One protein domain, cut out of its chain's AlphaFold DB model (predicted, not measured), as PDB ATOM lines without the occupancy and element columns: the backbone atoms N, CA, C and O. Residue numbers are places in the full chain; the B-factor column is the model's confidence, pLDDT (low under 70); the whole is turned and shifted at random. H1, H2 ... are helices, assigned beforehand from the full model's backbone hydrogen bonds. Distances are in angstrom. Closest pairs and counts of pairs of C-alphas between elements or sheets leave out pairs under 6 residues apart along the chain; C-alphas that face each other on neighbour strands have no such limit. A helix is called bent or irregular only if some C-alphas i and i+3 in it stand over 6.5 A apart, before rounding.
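Overview. This is residues 371 to 418, 451 to 479 and 493 to 535 of the 656 residues of the protein "Hypothetical protein" of Aplanochytrium stocchinoi (UniProt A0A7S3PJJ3). Two long helices, H2 and H3, meet at a steep angle and open out from there as a V, while two shorter helices, H1 and H7, pack on each other near the middle of the domain. H1 crosses H2 nearly at a right angle, H6 folds back beside H7 as a helical hairpin, and the small H4 and H5 lie at the end of the longest axis far from Val 418, touching no helix. The printed part has 120 residues with seven named helices, H1 to H7 in order along the chain, and no named strand: all helix. It is compact, with a radius of gyration of the C-alphas of 14.4 A and spans of 44 by 33 by 30 A.

Along the chain. H1, residues 373 to 381, begins with C-alpha 373 at (1.408, 25.600, -5.407) and is 12.3 A long. H2, residues 393 to 416, is the longest helix by residues, at 33.5 A. H3, residues 451 to 471, measures 30.5 A from C-alpha 451 at (5.339, 41.463, 12.854). H4, residues 476 to 479, spans 5.4 A, and H5, residues 496 to 499, spans 6.9 A. H6, residues 503 to 510, spans 10.6 A. H7, residues 521 to 532, runs 18.4 A to C-alpha 532 at (-5.115, 29.377, -17.004). H5 and H7 are only just irregular: C-alphas 496 and 499 are 6.9 A apart, and so are C-alphas 529 and 532.

Arrangement. H1 and H2 touch, about perpendicular at 83 degrees, H2 with residues 396 to 403 alone; their closest C-alphas, of Lys 376 and Cys 399, are 4.7 A apart. H2 touches H3 with residues 404 to 412 alone, at a steep tilt of 50 degrees, opposite ways; the closest C-alphas, of Leu 408 and Ser 458, are 5.9 A apart. H1 touches H7 at a steep tilt of 58 degrees, opposite ways, with the C-alphas of Leu 381 and Ala 525 closest at 5.3 A. H6 and H7 touch as a hairpin at a shallow tilt of 23 degrees, opposite ways; the closest C-alphas, of Tyr 506 and Pro 522, are 5.9 A apart. H4 is close to but not clearly touching H6, the closest C-alphas, of Tyr 479 and Leu 505, being 7.4 A apart. H5 and H7 are apart. Every O i to N i+4 pair is within hydrogen-bond range in H2 and H6, against 4 of 5 in H1, 16 of 17 in H3 and 6 of 8 in H7; H4 and H5 are too short for such a pair.

Size, cuts and confidence. The two C-alphas farthest apart, of Val 418 and Asp 496, are 45.1 A apart. Residues 419 to 450 are not printed, with 10.7 A between C-alphas 418 and 451; residues 480 to 492 are not printed, with 15.1 A between C-alphas 479 and 493. The link from H1 to H2 is long, with 11 residues. Mean pLDDT of the printed part is 86.8; residues 416 to 418, 451 to 452, 513 to 514 and 530 to 534 are under 70.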
ATOM      1  N   LEU A 371       0.779  18.594  -7.879       87.38
ATOM      2  CA  LEU A 371       0.092  19.877  -7.980       87.38
ATOM      3  C   LEU A 371       1.104  21.001  -7.775       87.38
ATOM      4  O   LEU A 371       1.861  20.994  -6.799       87.38
ATOM      5  N   THR A 372       1.089  21.980  -8.675       86.06
ATOM      6  CA  THR A 372       1.791  23.246  -8.435       86.06
ATOM      7  C   THR A 372       1.183  23.951  -7.219       86.06
ATOM      8  O   THR A 372       0.017  23.731  -6.890       86.06
ATOM      9  N   GLU A 373       1.936  24.824  -6.546       86.94
ATOM     10  CA  GLU A 373       1.408  25.600  -5.407       86.94
ATOM     11  C   GLU A 373       0.152  26.392  -5.782       86.94
ATOM     12  O   GLU A 373      -0.809  26.443  -5.015       86.94
ATOM     13  N   ARG A 374       0.117  26.937  -7.002       86.12
ATOM     14  CA  ARG A 374      -1.069  27.609  -7.516       86.12
ATOM     15  C   ARG A 374      -2.237  26.650  -7.708       86.12
ATOM     16  O   ARG A 374      -3.337  26.987  -7.294       86.12
ATOM     17  N   GLU A 375      -2.035  25.483  -8.321       87.69
ATOM     18  CA  GLU A 375      -3.114  24.496  -8.490       87.69
ATOM     19  C   GLU A 375      -3.663  24.026  -7.143       87.69
ATOM     20  O   GLU A 375      -4.878  23.902  -7.004       87.69
ATOM     21  N   LYS A 376      -2.796  23.840  -6.139       91.19
ATOM     22  CA  LYS A 376      -3.213  23.528  -4.766       91.19
ATOM     23  C   LYS A 376      -4.190  24.573  -4.227       91.19
ATOM     24  O   LYS A 376      -5.254  24.233  -3.717       91.19
ATOM     25  N   ILE A 377      -3.845  25.849  -4.380       91.44
ATOM     26  CA  ILE A 377      -4.686  26.964  -3.936       91.44
ATOM     27  C   ILE A 377      -5.967  27.047  -4.765       91.44
ATOM     28  O   ILE A 377      -7.054  27.110  -4.197       91.44
ATOM     29  N   ALA A 378      -5.849  27.018  -6.092       90.25
ATOM     30  CA  ALA A 378      -6.961  27.222  -7.007       90.25
ATOM     31  C   ALA A 378      -8.051  26.157  -6.829       90.25
ATOM     32  O   ALA A 378      -9.221  26.504  -6.822       90.25
ATOM     33  N   ILE A 379      -7.700  24.885  -6.606       90.75
ATOM     34  CA  ILE A 379      -8.699  23.810  -6.455       90.75
ATOM     35  C   ILE A 379      -9.521  23.956  -5.167       90.75
ATOM     36  O   ILE A 379     -10.722  23.680  -5.171       90.75
ATOM     37  N   ILE A 380      -8.900  24.388  -4.065       93.06
ATOM     38  CA  ILE A 380      -9.587  24.597  -2.778       93.06
ATOM     39  C   ILE A 380     -10.363  25.920  -2.769       93.06
ATOM     40  O   ILE A 380     -11.459  26.013  -2.208       93.06
ATOM     41  N   LEU A 381      -9.795  26.952  -3.396       93.44
ATOM     42  CA  LEU A 381     -10.425  28.256  -3.544       93.44
ATOM     43  C   LEU A 381     -11.416  28.327  -4.695       93.44
ATOM     44  O   LEU A 381     -12.020  29.372  -4.867       93.44
ATOM     45  N   ASP A 382     -11.609  27.287  -5.490       93.38
ATOM     46  CA  ASP A 382     -12.671  27.235  -6.483       93.38
ATOM     47  C   ASP A 382     -13.878  26.516  -5.891       93.38
ATOM     48  O   ASP A 382     -13.845  25.315  -5.607       93.38
ATOM     49  N   LEU A 383     -14.974  27.255  -5.702       93.62
ATOM     50  CA  LEU A 383     -16.188  26.709  -5.093       93.62
ATOM     51  C   LEU A 383     -16.793  25.551  -5.899       93.62
ATOM     52  O   LEU A 383     -17.509  24.741  -5.311       93.62
ATOM     53  N   ARG A 384     -16.480  25.428  -7.197       92.00
ATOM     54  CA  ARG A 384     -16.896  24.293  -8.041       92.00
ATOM     55  C   ARG A 384     -16.131  23.017  -7.705       92.00
ATOM     56  O   ARG A 384     -16.647  21.921  -7.898       92.00
ATOM     57  N   THR A 385     -14.897  23.148  -7.220       91.31
ATOM     58  CA  THR A 385     -13.943  22.036  -7.111       91.31
ATOM     59  C   THR A 385     -13.482  21.766  -5.686       91.31
ATOM     60  O   THR A 385     -12.826  20.754  -5.461       91.31
ATOM     61  N   LYS A 386     -13.867  22.588  -4.700       88.19
ATOM     62  CA  LYS A 386     -13.508  22.384  -3.282       88.19
ATOM     63  C   LYS A 386     -13.925  21.018  -2.718       88.19
ATOM     64  O   LYS A 386     -13.296  20.516  -1.793       88.19
ATOM     65  N   ASN A 387     -14.963  20.409  -3.297       86.06
ATOM     66  CA  ASN A 387     -15.457  19.073  -2.948       86.06
ATOM     67  C   ASN A 387     -15.048  18.003  -3.975       86.06
ATOM     68  O   ASN A 387     -15.624  16.918  -3.995       86.06
ATOM     69  N   SER A 388     -14.105  18.315  -4.866       86.81
ATOM     70  CA  SER A 388     -13.694  17.405  -5.927       86.81
ATOM     71  C   SER A 388     -13.121  16.113  -5.334       86.81
ATOM     72  O   SER A 388     -12.278  16.177  -4.432       86.81
ATOM     73  N   PRO A 389     -13.523  14.939  -5.856       87.81
ATOM     74  CA  PRO A 389     -12.958  13.660  -5.439       87.81
ATOM     75  C   PRO A 389     -11.519  13.462  -5.939       87.81
ATOM     76  O   PRO A 389     -10.880  12.486  -5.570       87.81
ATOM     77  N   VAL A 390     -11.008  14.369  -6.780       85.75
ATOM     78  CA  VAL A 390      -9.652  14.293  -7.346       85.75
ATOM     79  C   VAL A 390      -8.570  14.497  -6.281       85.75
ATOM     80  O   VAL A 390      -7.441  14.058  -6.474       85.75
ATOM     81  N   LEU A 391      -8.896  15.152  -5.161       88.12
ATOM     82  CA  LEU A 391      -7.971  15.326  -4.044       88.12
ATOM     83  C   LEU A 391      -8.270  14.315  -2.937       88.12
ATOM     84  O   LEU A 391      -9.356  14.339  -2.348       88.12
ATOM     85  N   ASP A 392      -7.279  13.491  -2.606       90.25
ATOM     86  CA  ASP A 392      -7.295  12.726  -1.361       90.25
ATOM     87  C   ASP A 392      -7.119  13.647  -0.134       90.25
ATOM     88  O   ASP A 392      -6.862  14.854  -0.251       90.25
ATOM     89  N   ASP A 393      -7.305  13.100   1.067       92.38
ATOM     90  CA  ASP A 393      -7.268  13.892   2.300       92.38
ATOM     91  C   ASP A 393      -5.883  14.489   2.579       92.38
ATOM     92  O   ASP A 393      -5.789  15.622   3.060       92.38
ATOM     93  N   GLN A 394      -4.805  13.790   2.210       93.19
ATOM     94  CA  GLN A 394      -3.445  14.300   2.371       93.19
ATOM     95  C   GLN A 394      -3.190  15.477   1.424       93.19
ATOM     96  O   GLN A 394      -2.702  16.526   1.846       93.19
ATOM     97  N   MET A 395      -3.587  15.347   0.158       91.81
ATOM     98  CA  MET A 395      -3.523  16.417  -0.829       91.81
ATOM     99  C   MET A 395      -4.329  17.634  -0.381       91.81
ATOM    100  O   MET A 395      -3.843  18.757  -0.506       91.81
ATOM    101  N   LYS A 396      -5.535  17.444   0.168       92.88
ATOM    102  CA  LYS A 396      -6.345  18.551   0.707       92.88
ATOM    103  C   LYS A 396      -5.622  19.271   1.839       92.88
ATOM    104  O   LYS A 396      -5.555  20.499   1.816       92.88
ATOM    105  N   MET A 397      -5.059  18.534   2.797       94.06
ATOM    106  CA  MET A 397      -4.295  19.115   3.907       94.06
ATOM    107  C   MET A 397      -3.099  19.929   3.411       94.06
ATOM    108  O   MET A 397      -2.904  21.067   3.848       94.06
ATOM    109  N   ASP A 398      -2.358  19.399   2.439       94.06
ATOM    110  CA  ASP A 398      -1.258  20.117   1.798       94.06
ATOM    111  C   ASP A 398      -1.747  21.400   1.112       94.06
ATOM    112  O   ASP A 398      -1.107  22.447   1.228       94.06
ATOM    113  N   CYS A 399      -2.898  21.354   0.432       94.31
ATOM    114  CA  CYS A 399      -3.481  22.527  -0.214       94.31
ATOM    115  C   CYS A 399      -3.897  23.605   0.797       94.31
ATOM    116  O   CYS A 399      -3.602  24.780   0.577       94.31
ATOM    117  N   TYR A 400      -4.530  23.230   1.915       95.69
ATOM    118  CA  TYR A 400      -4.902  24.177   2.973       95.69
ATOM    119  C   TYR A 400      -3.687  24.826   3.632       95.69
ATOM    120  O   TYR A 400      -3.735  26.016   3.944       95.69
ATOM    121  N   LYS A 401      -2.601  24.069   3.819       95.94
ATOM    122  CA  LYS A 401      -1.343  24.604   4.346       95.94
ATOM    123  C   LYS A 401      -0.734  25.629   3.386       95.94
ATOM    124  O   LYS A 401      -0.398  26.733   3.806       95.94
ATOM    125  N   THR A 402      -0.645  25.298   2.097       94.50
ATOM    126  CA  THR A 402      -0.152  26.233   1.072       94.50
ATOM    127  C   THR A 402      -1.032  27.488   0.986       94.50
ATOM    128  O   THR A 402      -0.515  28.601   0.899       94.50
ATOM    129  N   LEU A 403      -2.357  27.334   1.063       95.38
ATOM    130  CA  LEU A 403      -3.292  28.457   1.076       95.38
ATOM    131  C   LEU A 403      -3.108  29.359   2.304       95.38
ATOM    132  O   LEU A 403      -3.118  30.578   2.148       95.38
ATOM    133  N   GLU A 404      -2.913  28.792   3.498       96.00
ATOM    134  CA  GLU A 404      -2.628  29.574   4.707       96.00
ATOM    135  C   GLU A 404      -1.390  30.447   4.500       96.00
ATOM    136  O   GLU A 404      -1.438  31.658   4.703       96.00
ATOM    137  N   GLU A 405      -0.286  29.854   4.044       93.31
ATOM    138  CA  GLU A 405       0.971  30.573   3.831       93.31
ATOM    139  C   GLU A 405       0.810  31.731   2.838       93.31
ATOM    140  O   GLU A 405       1.302  32.835   3.092       93.31
ATOM    141  N   VAL A 406       0.077  31.517   1.742       90.50
ATOM    142  CA  VAL A 406      -0.221  32.577   0.769       90.50
ATOM    143  C   VAL A 406      -1.149  33.638   1.350       90.50
ATOM    144  O   VAL A 406      -0.899  34.823   1.142       90.50
ATOM    145  N   TYR A 407      -2.167  33.253   2.121       93.12
ATOM    146  CA  TYR A 407      -3.058  34.199   2.791       93.12
ATOM    147  C   TYR A 407      -2.287  35.138   3.720       93.12
ATOM    148  O   TYR A 407      -2.469  36.355   3.673       93.12
ATOM    149  N   LEU A 408      -1.391  34.575   4.538       91.56
ATOM    150  CA  LEU A 408      -0.542  35.337   5.450       91.56
ATOM    151  C   LEU A 408       0.349  36.318   4.680       91.56
ATOM    152  O   LEU A 408       0.392  37.493   5.039       91.56
ATOM    153  N   LYS A 409       1.000  35.871   3.595       87.19
ATOM    154  CA  LYS A 409       1.827  36.736   2.732       87.19
ATOM    155  C   LYS A 409       1.015  37.887   2.131       87.19
ATOM    156  O   LYS A 409       1.407  39.040   2.277       87.19
ATOM    157  N   TYR A 410      -0.143  37.591   1.534       86.62
ATOM    158  CA  TYR A 410      -1.041  38.607   0.968       86.62
ATOM    159  C   TYR A 410      -1.455  39.643   2.015       86.62
ATOM    160  O   TYR A 410      -1.436  40.848   1.767       86.62
ATOM    161  N   ARG A 411      -1.819  39.181   3.214       87.88
ATOM    162  CA  ARG A 411      -2.225  40.059   4.312       87.88
ATOM    163  C   ARG A 411      -1.073  40.942   4.784       87.88
ATOM    164  O   ARG A 411      -1.282  42.130   5.014       87.88
ATOM    165  N   MET A 412       0.133  40.389   4.881       84.31
ATOM    166  CA  MET A 412       1.330  41.146   5.247       84.31
ATOM    167  C   MET A 412       1.691  42.206   4.208       84.31
ATOM    168  O   MET A 412       2.066  43.296   4.602       84.31
ATOM    169  N   VAL A 413       1.528  41.960   2.908       81.38
ATOM    170  CA  VAL A 413       1.743  43.010   1.895       81.38
ATOM    171  C   VAL A 413       0.686  44.113   2.021       81.38
ATOM    172  O   VAL A 413       1.013  45.294   2.001       81.38
ATOM    173  N   LEU A 414      -0.584  43.741   2.231       80.69
ATOM    174  CA  LEU A 414      -1.691  44.702   2.328       80.69
ATOM    175  C   LEU A 414      -1.647  45.609   3.561       80.69
ATOM    176  O   LEU A 414      -2.140  46.735   3.486       80.69
ATOM    177  N   TYR A 415      -1.155  45.098   4.690       79.19
ATOM    178  CA  TYR A 415      -1.188  45.799   5.980       79.19
ATOM    179  C   TYR A 415       0.197  46.050   6.580       79.19
ATOM    180  O   TYR A 415       0.293  46.753   7.574       79.19
ATOM    181  N   GLY A 416       1.256  45.468   6.018       65.12
ATOM    182  CA  GLY A 416       2.640  45.614   6.476       65.12
ATOM    183  C   GLY A 416       3.393  46.772   5.826       65.12
ATOM    184  O   GLY A 416       4.506  47.054   6.248       65.12
ATOM    185  N   GLN A 417       2.792  47.498   4.877       54.16
ATOM    186  CA  GLN A 417       3.236  48.850   4.505       54.16
ATOM    187  C   GLN A 417       2.795  49.890   5.555       54.16
ATOM    188  O   GLN A 417       2.204  50.917   5.226       54.16
ATOM    189  N   VAL A 418       3.054  49.611   6.833       44.16
ATOM    190  CA  VAL A 418       3.116  50.656   7.857       44.16
ATOM    191  C   VAL A 418       4.546  51.201   7.790       44.16
ATOM    192  O   VAL A 418       5.488  50.493   8.124       44.16
ATOM    193  N   ALA A 451       5.428  42.450  13.929       60.66
ATOM    194  CA  ALA A 451       5.339  41.463  12.854       60.66
ATOM    195  C   ALA A 451       4.798  40.105  13.342       60.66
ATOM    196  O   ALA A 451       3.962  39.489  12.671       60.66
ATOM    197  N   PHE A 452       5.226  39.643  14.523       59.81
ATOM    198  CA  PHE A 452       4.730  38.402  15.123       59.81
ATOM    199  C   PHE A 452       3.248  38.507  15.516       59.81
ATOM    200  O   PHE A 452       2.450  37.632  15.164       59.81
ATOM    201  N   SER A 453       2.858  39.611  16.165       70.94
ATOM    202  CA  SER A 453       1.459  39.918  16.502       70.94
ATOM    203  C   SER A 453       0.568  39.975  15.250       70.94
ATOM    204  O   SER A 453      -0.525  39.394  15.210       70.94
ATOM    205  N   ASN A 454       1.074  40.581  14.172       79.06
ATOM    206  CA  ASN A 454       0.383  40.659  12.889       79.06
ATOM    207  C   ASN A 454       0.209  39.290  12.228       79.06
ATOM    208  O   ASN A 454      -0.858  39.014  11.670       79.06
ATOM    209  N   ARG A 455       1.208  38.404  12.304       86.06
ATOM    210  CA  ARG A 455       1.121  37.058  11.718       86.06
ATOM    211  C   ARG A 455       0.106  36.177  12.441       86.06
ATOM    212  O   ARG A 455      -0.686  35.507  11.783       86.06
ATOM    213  N   GLU A 456       0.086  36.202  13.769       89.06
ATOM    214  CA  GLU A 456      -0.871  35.411  14.550       89.06
ATOM    215  C   GLU A 456      -2.309  35.928  14.375       89.06
ATOM    216  O   GLU A 456      -3.236  35.147  14.161       89.06
ATOM    217  N   THR A 457      -2.497  37.251  14.340       89.69
ATOM    218  CA  THR A 457      -3.792  37.860  13.995       89.69
ATOM    219  C   THR A 457      -4.245  37.449  12.588       89.69
ATOM    220  O   THR A 457      -5.399  37.065  12.392       89.69
ATOM    221  N   SER A 458      -3.326  37.452  11.617       90.75
ATOM    222  CA  SER A 458      -3.589  37.005  10.241       90.75
ATOM    223  C   SER A 458      -4.020  35.539  10.178       90.75
ATOM    224  O   SER A 458      -4.927  35.191   9.424       90.75
ATOM    225  N   ARG A 459      -3.393  34.678  10.987       94.88
ATOM    226  CA  ARG A 459      -3.722  33.255  11.076       94.88
ATOM    227  C   ARG A 459      -5.107  33.026  11.674       94.88
ATOM    228  O   ARG A 459      -5.865  32.225  11.136       94.88
ATOM    229  N   ARG A 460      -5.462  33.733  12.751       94.81
ATOM    230  CA  ARG A 460      -6.804  33.637  13.355       94.81
ATOM    231  C   ARG A 460      -7.892  34.059  12.374       94.81
ATOM    232  O   ARG A 460      -8.906  33.375  12.258       94.81
ATOM    233  N   GLU A 461      -7.655  35.142  11.636       94.00
ATOM    234  CA  GLU A 461      -8.550  35.571  10.560       94.00
ATOM    235  C   GLU A 461      -8.682  34.478   9.497       94.00
ATOM    236  O   GLU A 461      -9.800  34.054   9.218       94.00
ATOM    237  N   TYR A 462      -7.562  33.952   8.977       95.94
ATOM    238  CA  TYR A 462      -7.558  32.857   8.001       95.94
ATOM    239  C   TYR A 462      -8.397  31.660   8.469       95.94
ATOM    240  O   TYR A 462      -9.285  31.204   7.749       95.94
ATOM    241  N   GLN A 463      -8.163  31.184   9.697       96.94
ATOM    242  CA  GLN A 463      -8.886  30.054  10.286       96.94
ATOM    243  C   GLN A 463     -10.395  30.301  10.380       96.94
ATOM    244  O   GLN A 463     -11.180  29.357  10.260       96.94
ATOM    245  N   GLN A 464     -10.814  31.545  10.602       96.25
ATOM    246  CA  GLN A 464     -12.223  31.915  10.617       96.25
ATOM    247  C   GLN A 464     -12.804  31.950   9.198       96.25
ATOM    248  O   GLN A 464     -13.826  31.312   8.931       96.25
ATOM    249  N   VAL A 465     -12.148  32.651   8.271       96.00
ATOM    250  CA  VAL A 465     -12.687  32.865   6.920       96.00
ATOM    251  C   VAL A 465     -12.683  31.590   6.081       96.00
ATOM    252  O   VAL A 465     -13.617  31.373   5.311       96.00
ATOM    253  N   ILE A 466     -11.718  30.683   6.273       96.38
ATOM    254  CA  ILE A 466     -11.708  29.393   5.569       96.38
ATOM    255  C   ILE A 466     -12.864  28.493   6.021       96.38
ATOM    256  O   ILE A 466     -13.486  27.826   5.199       96.38
ATOM    257  N   LYS A 467     -13.248  28.524   7.306       96.12
ATOM    258  CA  LYS A 467     -14.434  27.794   7.791       96.12
ATOM    259  C   LYS A 467     -15.708  28.304   7.124       96.12
ATOM    260  O   LYS A 467     -16.558  27.503   6.738       96.12
ATOM    261  N   ASN A 468     -15.834  29.621   6.979       95.81
ATOM    262  CA  ASN A 468     -16.960  30.239   6.284       95.81
ATOM    263  C   ASN A 468     -16.965  29.870   4.793       95.81
ATOM    264  O   ASN A 468     -18.001  29.474   4.261       95.81
ATOM    265  N   TRP A 469     -15.799  29.907   4.143       95.31
ATOM    266  CA  TRP A 469     -15.614  29.510   2.744       95.31
ATOM    267  C   TRP A 469     -16.069  28.070   2.470       95.31
ATOM    268  O   TRP A 469     -16.796  27.790   1.511       95.31
ATOM    269  N   LEU A 470     -15.700  27.135   3.349       93.81
ATOM    270  CA  LEU A 470     -16.081  25.730   3.213       93.81
ATOM    271  C   LEU A 470     -17.589  25.520   3.380       93.81
ATOM    272  O   LEU A 470     -18.177  24.750   2.620       93.81
ATOM    273  N   LYS A 471     -18.232  26.269   4.283       95.31
ATOM    274  CA  LYS A 471     -19.685  26.220   4.518       95.31
ATOM    275  C   LYS A 471     -20.522  26.892   3.428       95.31
ATOM    276  O   LYS A 471     -21.727  26.648   3.375       95.31
ATOM    277  N   LEU A 472     -19.917  27.720   2.575       95.19
ATOM    278  CA  LEU A 472     -20.630  28.443   1.524       95.19
ATOM    279  C   LEU A 472     -21.316  27.469   0.553       95.19
ATOM    280  O   LEU A 472     -20.655  26.631  -0.072       95.19
ATOM    281  N   LYS A 473     -22.639  27.600   0.430       94.56
ATOM    282  CA  LYS A 473     -23.472  26.897  -0.550       94.56
ATOM    283  C   LYS A 473     -23.795  27.852  -1.693       94.56
ATOM    284  O   LYS A 473     -24.167  28.994  -1.442       94.56
ATOM    285  N   VAL A 474     -23.661  27.373  -2.925       94.50
ATOM    286  CA  VAL A 474     -23.861  28.173  -4.138       94.50
ATOM    287  C   VAL A 474     -25.040  27.602  -4.915       94.50
ATOM    288  O   VAL A 474     -25.104  26.395  -5.145       94.50
ATOM    289  N   ASN A 475     -25.960  28.466  -5.339       94.81
ATOM    290  CA  ASN A 475     -26.995  28.094  -6.293       94.81
ATOM    291  C   ASN A 475     -26.434  28.199  -7.718       94.81
ATOM    292  O   ASN A 475     -26.530  29.245  -8.355       94.81
ATOM    293  N   TRP A 476     -25.829  27.123  -8.223       94.25
ATOM    294  CA  TRP A 476     -25.134  27.140  -9.517       94.25
ATOM    295  C   TRP A 476     -26.013  27.534 -10.704       94.25
ATOM    296  O   TRP A 476     -25.517  28.157 -11.639       94.25
ATOM    297  N   ARG A 477     -27.322  27.258 -10.648       93.94
ATOM    298  CA  ARG A 477     -28.258  27.651 -11.711       93.94
ATOM    299  C   ARG A 477     -28.365  29.166 -11.883       93.94
ATOM    300  O   ARG A 477     -28.621  29.615 -12.991       93.94
ATOM    301  N   GLN A 478     -28.128  29.948 -10.829       94.56
ATOM    302  CA  GLN A 478     -28.096  31.412 -10.913       94.56
ATOM    303  C   GLN A 478     -26.961  31.913 -11.820       94.56
ATOM    304  O   GLN A 478     -27.113  32.932 -12.485       94.56
ATOM    305  N   TYR A 479     -25.842  31.186 -11.868       92.12
ATOM    306  CA  TYR A 479     -24.654  31.567 -12.634       92.12
ATOM    307  C   TYR A 479     -24.576  30.864 -14.002       92.12
ATOM    308  O   TYR A 479     -23.710  31.186 -14.814       92.12
ATOM    309  N   ASP A 493     -21.926  17.609 -10.441       89.38
ATOM    310  CA  ASP A 493     -20.562  17.284 -10.049       89.38
ATOM    311  C   ASP A 493     -19.603  18.437 -10.402       89.38
ATOM    312  O   ASP A 493     -19.981  19.448 -11.001       89.38
ATOM    313  N   CYS A 494     -18.336  18.330 -10.001       86.81
ATOM    314  CA  CYS A 494     -17.372  19.386 -10.303       86.81
ATOM    315  C   CYS A 494     -17.089  19.544 -11.806       86.81
ATOM    316  O   CYS A 494     -16.672  20.628 -12.205       86.81
ATOM    317  N   PHE A 495     -17.292  18.505 -12.626       86.75
ATOM    318  CA  PHE A 495     -17.056  18.524 -14.073       86.75
ATOM    319  C   PHE A 495     -18.172  19.242 -14.825       86.75
ATOM    320  O   PHE A 495     -17.871  20.040 -15.716       86.75
ATOM    321  N   ASP A 496     -19.425  19.036 -14.410       88.12
ATOM    322  CA  ASP A 496     -20.589  19.787 -14.891       88.12
ATOM    323  C   ASP A 496     -20.383  21.294 -14.700       88.12
ATOM    324  O   ASP A 496     -20.743  22.109 -15.547       88.12
ATOM    325  N   LEU A 497     -19.752  21.673 -13.586       91.00
ATOM    326  CA  LEU A 497     -19.568  23.066 -13.199       91.00
ATOM    327  C   LEU A 497     -18.363  23.748 -13.862       91.00
ATOM    328  O   LEU A 497     -18.290  24.978 -13.837       91.00
ATOM    329  N   LEU A 498     -17.422  23.014 -14.476       87.12
ATOM    330  CA  LEU A 498     -16.192  23.608 -15.037       87.12
ATOM    331  C   LEU A 498     -16.462  24.667 -16.109       87.12
ATOM    332  O   LEU A 498     -15.638  25.565 -16.296       87.12
ATOM    333  N   VAL A 499     -17.593  24.555 -16.810       85.31
ATOM    334  CA  VAL A 499     -18.016  25.472 -17.882       85.31
ATOM    335  C   VAL A 499     -18.626  26.774 -17.363       85.31
ATOM    336  O   VAL A 499     -18.739  27.732 -18.126       85.31
ATOM    337  N   ILE A 500     -19.019  26.819 -16.088       89.19
ATOM    338  CA  ILE A 500     -19.656  27.988 -15.482       89.19
ATOM    339  C   ILE A 500     -18.616  29.073 -15.248       89.19
ATOM    340  O   ILE A 500     -17.559  28.811 -14.680       89.19
ATOM    341  N   ASP A 501     -18.922  30.300 -15.658       88.44
ATOM    342  CA  ASP A 501     -18.104  31.459 -15.319       88.44
ATOM    343  C   ASP A 501     -18.295  31.811 -13.837       88.44
ATOM    344  O   ASP A 501     -19.361  32.276 -13.435       88.44
ATOM    345  N   ILE A 502     -17.271  31.568 -13.011       87.94
ATOM    346  CA  ILE A 502     -17.335  31.852 -11.568       87.94
ATOM    347  C   ILE A 502     -17.055  33.326 -11.239       87.94
ATOM    348  O   ILE A 502     -17.203  33.735 -10.088       87.94
ATOM    349  N   GLY A 503     -16.671  34.133 -12.235       87.06
ATOM    350  CA  GLY A 503     -16.352  35.548 -12.065       87.06
ATOM    351  C   GLY A 503     -17.461  36.293 -11.321       87.06
ATOM    352  O   GLY A 503     -17.208  36.758 -10.213       87.06
ATOM    353  N   PRO A 504     -18.701  36.345 -11.843       88.19
ATOM    354  CA  PRO A 504     -19.804  37.071 -11.208       88.19
ATOM    355  C   PRO A 504     -20.019  36.726  -9.726       88.19
ATOM    356  O   PRO A 504     -20.137  37.626  -8.899       88.19
ATOM    357  N   LEU A 505     -19.956  35.440  -9.364       90.38
ATOM    358  CA  LEU A 505     -20.037  35.006  -7.966       90.38
ATOM    359  C   LEU A 505     -18.917  35.624  -7.118       90.38
ATOM    360  O   LEU A 505     -19.146  36.053  -5.994       90.38
ATOM    361  N   TYR A 506     -17.689  35.693  -7.629       89.69
ATOM    362  CA  TYR A 506     -16.567  36.242  -6.861       89.69
ATOM    363  C   TYR A 506     -16.615  37.764  -6.764       89.69
ATOM    364  O   TYR A 506     -16.172  38.300  -5.749       89.69
ATOM    365  N   ALA A 507     -17.207  38.455  -7.741       85.25
ATOM    366  CA  ALA A 507     -17.547  39.873  -7.603       85.25
ATOM    367  C   ALA A 507     -18.513  40.085  -6.434       85.25
ATOM    368  O   ALA A 507     -18.250  40.925  -5.577       85.25
ATOM    369  N   GLU A 508     -19.575  39.280  -6.345       88.12
ATOM    370  CA  GLU A 508     -20.527  39.333  -5.227       88.12
ATOM    371  C   GLU A 508     -19.828  39.112  -3.878       88.12
ATOM    372  O   GLU A 508     -20.036  39.875  -2.935       88.12
ATOM    373  N   LEU A 509     -18.924  38.132  -3.796       89.31
ATOM    374  CA  LEU A 509     -18.160  37.860  -2.573       89.31
ATOM    375  C   LEU A 509     -17.159  38.974  -2.218       89.31
ATOM    376  O   LEU A 509     -16.835  39.145  -1.042       89.31
ATOM    377  N   LEU A 510     -16.676  39.748  -3.197       85.62
ATOM    378  CA  LEU A 510     -15.822  40.917  -2.961       85.62
ATOM    379  C   LEU A 510     -16.588  42.116  -2.383       85.62
ATOM    380  O   LEU A 510     -15.959  42.984  -1.776       85.62
ATOM    381  N   HIS A 511     -17.918  42.164  -2.521       83.62
ATOM    382  CA  HIS A 511     -18.751  43.215  -1.927       83.62
ATOM    383  C   HIS A 511     -18.924  43.082  -0.404       83.62
ATOM    384  O   HIS A 511     -19.551  43.950   0.209       83.62
ATOM    385  N   ASP A 512     -18.332  42.063   0.235       78.94
ATOM    386  CA  ASP A 512     -18.151  42.009   1.689       78.94
ATOM    387  C   ASP A 512     -17.239  43.163   2.147       78.94
ATOM    388  O   ASP A 512     -16.026  43.017   2.314       78.94
ATOM    389  N   LYS A 513     -17.851  44.344   2.322       63.16
ATOM    390  CA  LYS A 513     -17.187  45.630   2.588       63.16
ATOM    391  C   LYS A 513     -16.212  45.554   3.761       63.16
ATOM    392  O   LYS A 513     -15.176  46.215   3.736       63.16
ATOM    393  N   TYR A 514     -16.542  44.754   4.772       66.62
ATOM    394  CA  TYR A 514     -15.742  44.598   5.985       66.62
ATOM    395  C   TYR A 514     -14.853  43.352   5.967       66.62
ATOM    396  O   TYR A 514     -14.094  43.144   6.910       66.62
ATOM    397  N   ARG A 515     -14.920  42.537   4.905       75.75
ATOM    398  CA  ARG A 515     -14.171  41.282   4.750       75.75
ATOM    399  C   ARG A 515     -14.392  40.311   5.914       75.75
ATOM    400  O   ARG A 515     -13.535  39.477   6.202       75.75
ATOM    401  N   THR A 516     -15.530  40.419   6.596       82.69
ATOM    402  CA  THR A 516     -15.806  39.682   7.835       82.69
ATOM    403  C   THR A 516     -16.086  38.209   7.585       82.69
ATOM    404  O   THR A 516     -15.780  37.369   8.429       82.69
ATOM    405  N   ASN A 517     -16.660  37.877   6.430       89.94
ATOM    406  CA  ASN A 517     -17.066  36.514   6.127       89.94
ATOM    407  C   ASN A 517     -15.949  35.745   5.431       89.94
ATOM    408  O   ASN A 517     -15.661  34.615   5.826       89.94
ATOM    409  N   PHE A 518     -15.317  36.351   4.424       93.50
ATOM    410  CA  PHE A 518     -14.403  35.638   3.522       93.50
ATOM    411  C   PHE A 518     -12.989  36.226   3.455       93.50
ATOM    412  O   PHE A 518     -12.124  35.646   2.794       93.50
ATOM    413  N   GLY A 519     -12.715  37.331   4.156       92.06
ATOM    414  CA  GLY A 519     -11.370  37.893   4.237       92.06
ATOM    415  C   GLY A 519     -10.799  38.245   2.862       92.06
ATOM    416  O   GLY A 519     -11.446  38.890   2.036       92.06
ATOM    417  N   LEU A 520      -9.573  37.788   2.606       90.50
ATOM    418  CA  LEU A 520      -8.887  37.931   1.315       90.50
ATOM    419  C   LEU A 520      -9.109  36.751   0.355       90.50
ATOM    420  O   LEU A 520      -8.598  36.789  -0.765       90.50
ATOM    421  N   LEU A 521      -9.861  35.714   0.751       93.44
ATOM    422  CA  LEU A 521     -10.003  34.492  -0.048       93.44
ATOM    423  C   LEU A 521     -10.578  34.747  -1.450       93.44
ATOM    424  O   LEU A 521      -9.955  34.265  -2.393       93.44
ATOM    425  N   PRO A 522     -11.655  35.541  -1.654       90.75
ATOM    426  CA  PRO A 522     -12.170  35.807  -3.001       90.75
ATOM    427  C   PRO A 522     -11.129  36.472  -3.911       90.75
ATOM    428  O   PRO A 522     -11.018  36.142  -5.090       90.75
ATOM    429  N   ARG A 523     -10.315  37.383  -3.359       86.06
ATOM    430  CA  ARG A 523      -9.258  38.077  -4.107       86.06
ATOM    431  C   ARG A 523      -8.139  37.114  -4.506       86.06
ATOM    432  O   ARG A 523      -7.744  37.102  -5.669       86.06
ATOM    433  N   ILE A 524      -7.666  36.283  -3.576       88.62
ATOM    434  CA  ILE A 524      -6.652  35.257  -3.866       88.62
ATOM    435  C   ILE A 524      -7.198  34.259  -4.895       88.62
ATOM    436  O   ILE A 524      -6.501  33.898  -5.843       88.62
ATOM    437  N   ALA A 525      -8.462  33.862  -4.761       88.81
ATOM    438  CA  ALA A 525      -9.124  32.958  -5.686       88.81
ATOM    439  C   ALA A 525      -9.152  33.542  -7.108       88.81
ATOM    440  O   ALA A 525      -8.692  32.896  -8.042       88.81
ATOM    441  N   LEU A 526      -9.559  34.802  -7.284       82.69
ATOM    442  CA  LEU A 526      -9.509  35.469  -8.589       82.69
ATOM    443  C   LEU A 526      -8.097  35.444  -9.203       82.69
ATOM    444  O   LEU A 526      -7.938  35.008 -10.343       82.69
ATOM    445  N   THR A 527      -7.062  35.809  -8.438       79.56
ATOM    446  CA  THR A 527      -5.669  35.815  -8.937       79.56
ATOM    447  C   THR A 527      -5.113  34.422  -9.268       79.56
ATOM    448  O   THR A 527      -4.167  34.299 -10.044       79.56
ATOM    449  N   THR A 528      -5.685  33.354  -8.710       82.19
ATOM    450  CA  THR A 528      -5.179  31.982  -8.897       82.19
ATOM    451  C   THR A 528      -5.984  31.180  -9.913       82.19
ATOM    452  O   THR A 528      -5.397  30.373 -10.636       82.19
ATOM    453  N   ILE A 529      -7.289  31.430 -10.031       81.88
ATOM    454  CA  ILE A 529      -8.191  30.733 -10.954       81.88
ATOM    455  C   ILE A 529      -8.059  31.269 -12.382       81.88
ATOM    456  O   ILE A 529      -7.931  30.486 -13.323       81.88
ATOM    457  N   ALA A 530      -8.035  32.594 -12.571       67.75
ATOM    458  CA  ALA A 530      -8.081  33.177 -13.918       67.75
ATOM    459  C   ALA A 530      -6.783  33.003 -14.733       67.75
ATOM    460  O   ALA A 530      -6.748  33.225 -15.940       67.75
ATOM    461  N   THR A 531      -5.712  32.534 -14.102       64.12
ATOM    462  CA  THR A 531      -4.370  32.409 -14.684       64.12
ATOM    463  C   THR A 531      -4.160  31.096 -15.468       64.12
ATOM    464  O   THR A 531      -3.052  30.578 -15.586       64.12
ATOM    465  N   LYS A 532      -5.220  30.453 -15.978       67.06
ATOM    466  CA  LYS A 532      -5.115  29.377 -17.004       67.06
ATOM    467  C   LYS A 532      -5.899  29.663 -18.274       67.06
ATOM    468  O   LYS A 532      -5.842  28.880 -19.216       67.06
ATOM    469  N   LEU A 533      -6.616  30.776 -18.315       62.88
ATOM    470  CA  LEU A 533      -7.607  31.013 -19.353       62.88
ATOM    471  C   LEU A 533      -6.966  31.362 -20.703       62.88
ATOM    472  O   LEU A 533      -7.604  31.206 -21.734       62.88
ATOM    473  N   SER A 534      -5.692  31.760 -20.692       66.69
ATOM    474  CA  SER A 534      -4.979  32.394 -21.808       66.69
ATOM    475  C   SER A 534      -3.906  31.529 -22.457       66.69
ATOM    476  O   SER A 534      -3.015  32.045 -23.132       66.69
ATOM    477  N   GLU A 535      -3.980  30.209 -22.294       75.19
ATOM    478  CA  GLU A 535      -2.966  29.286 -22.819       75.19
ATOM    479  C   GLU A 535      -2.853  29.341 -24.357       75.19
ATOM    480  O   GLU A 535      -1.778  29.101 -24.902       75.19
TER     481      GLU A 535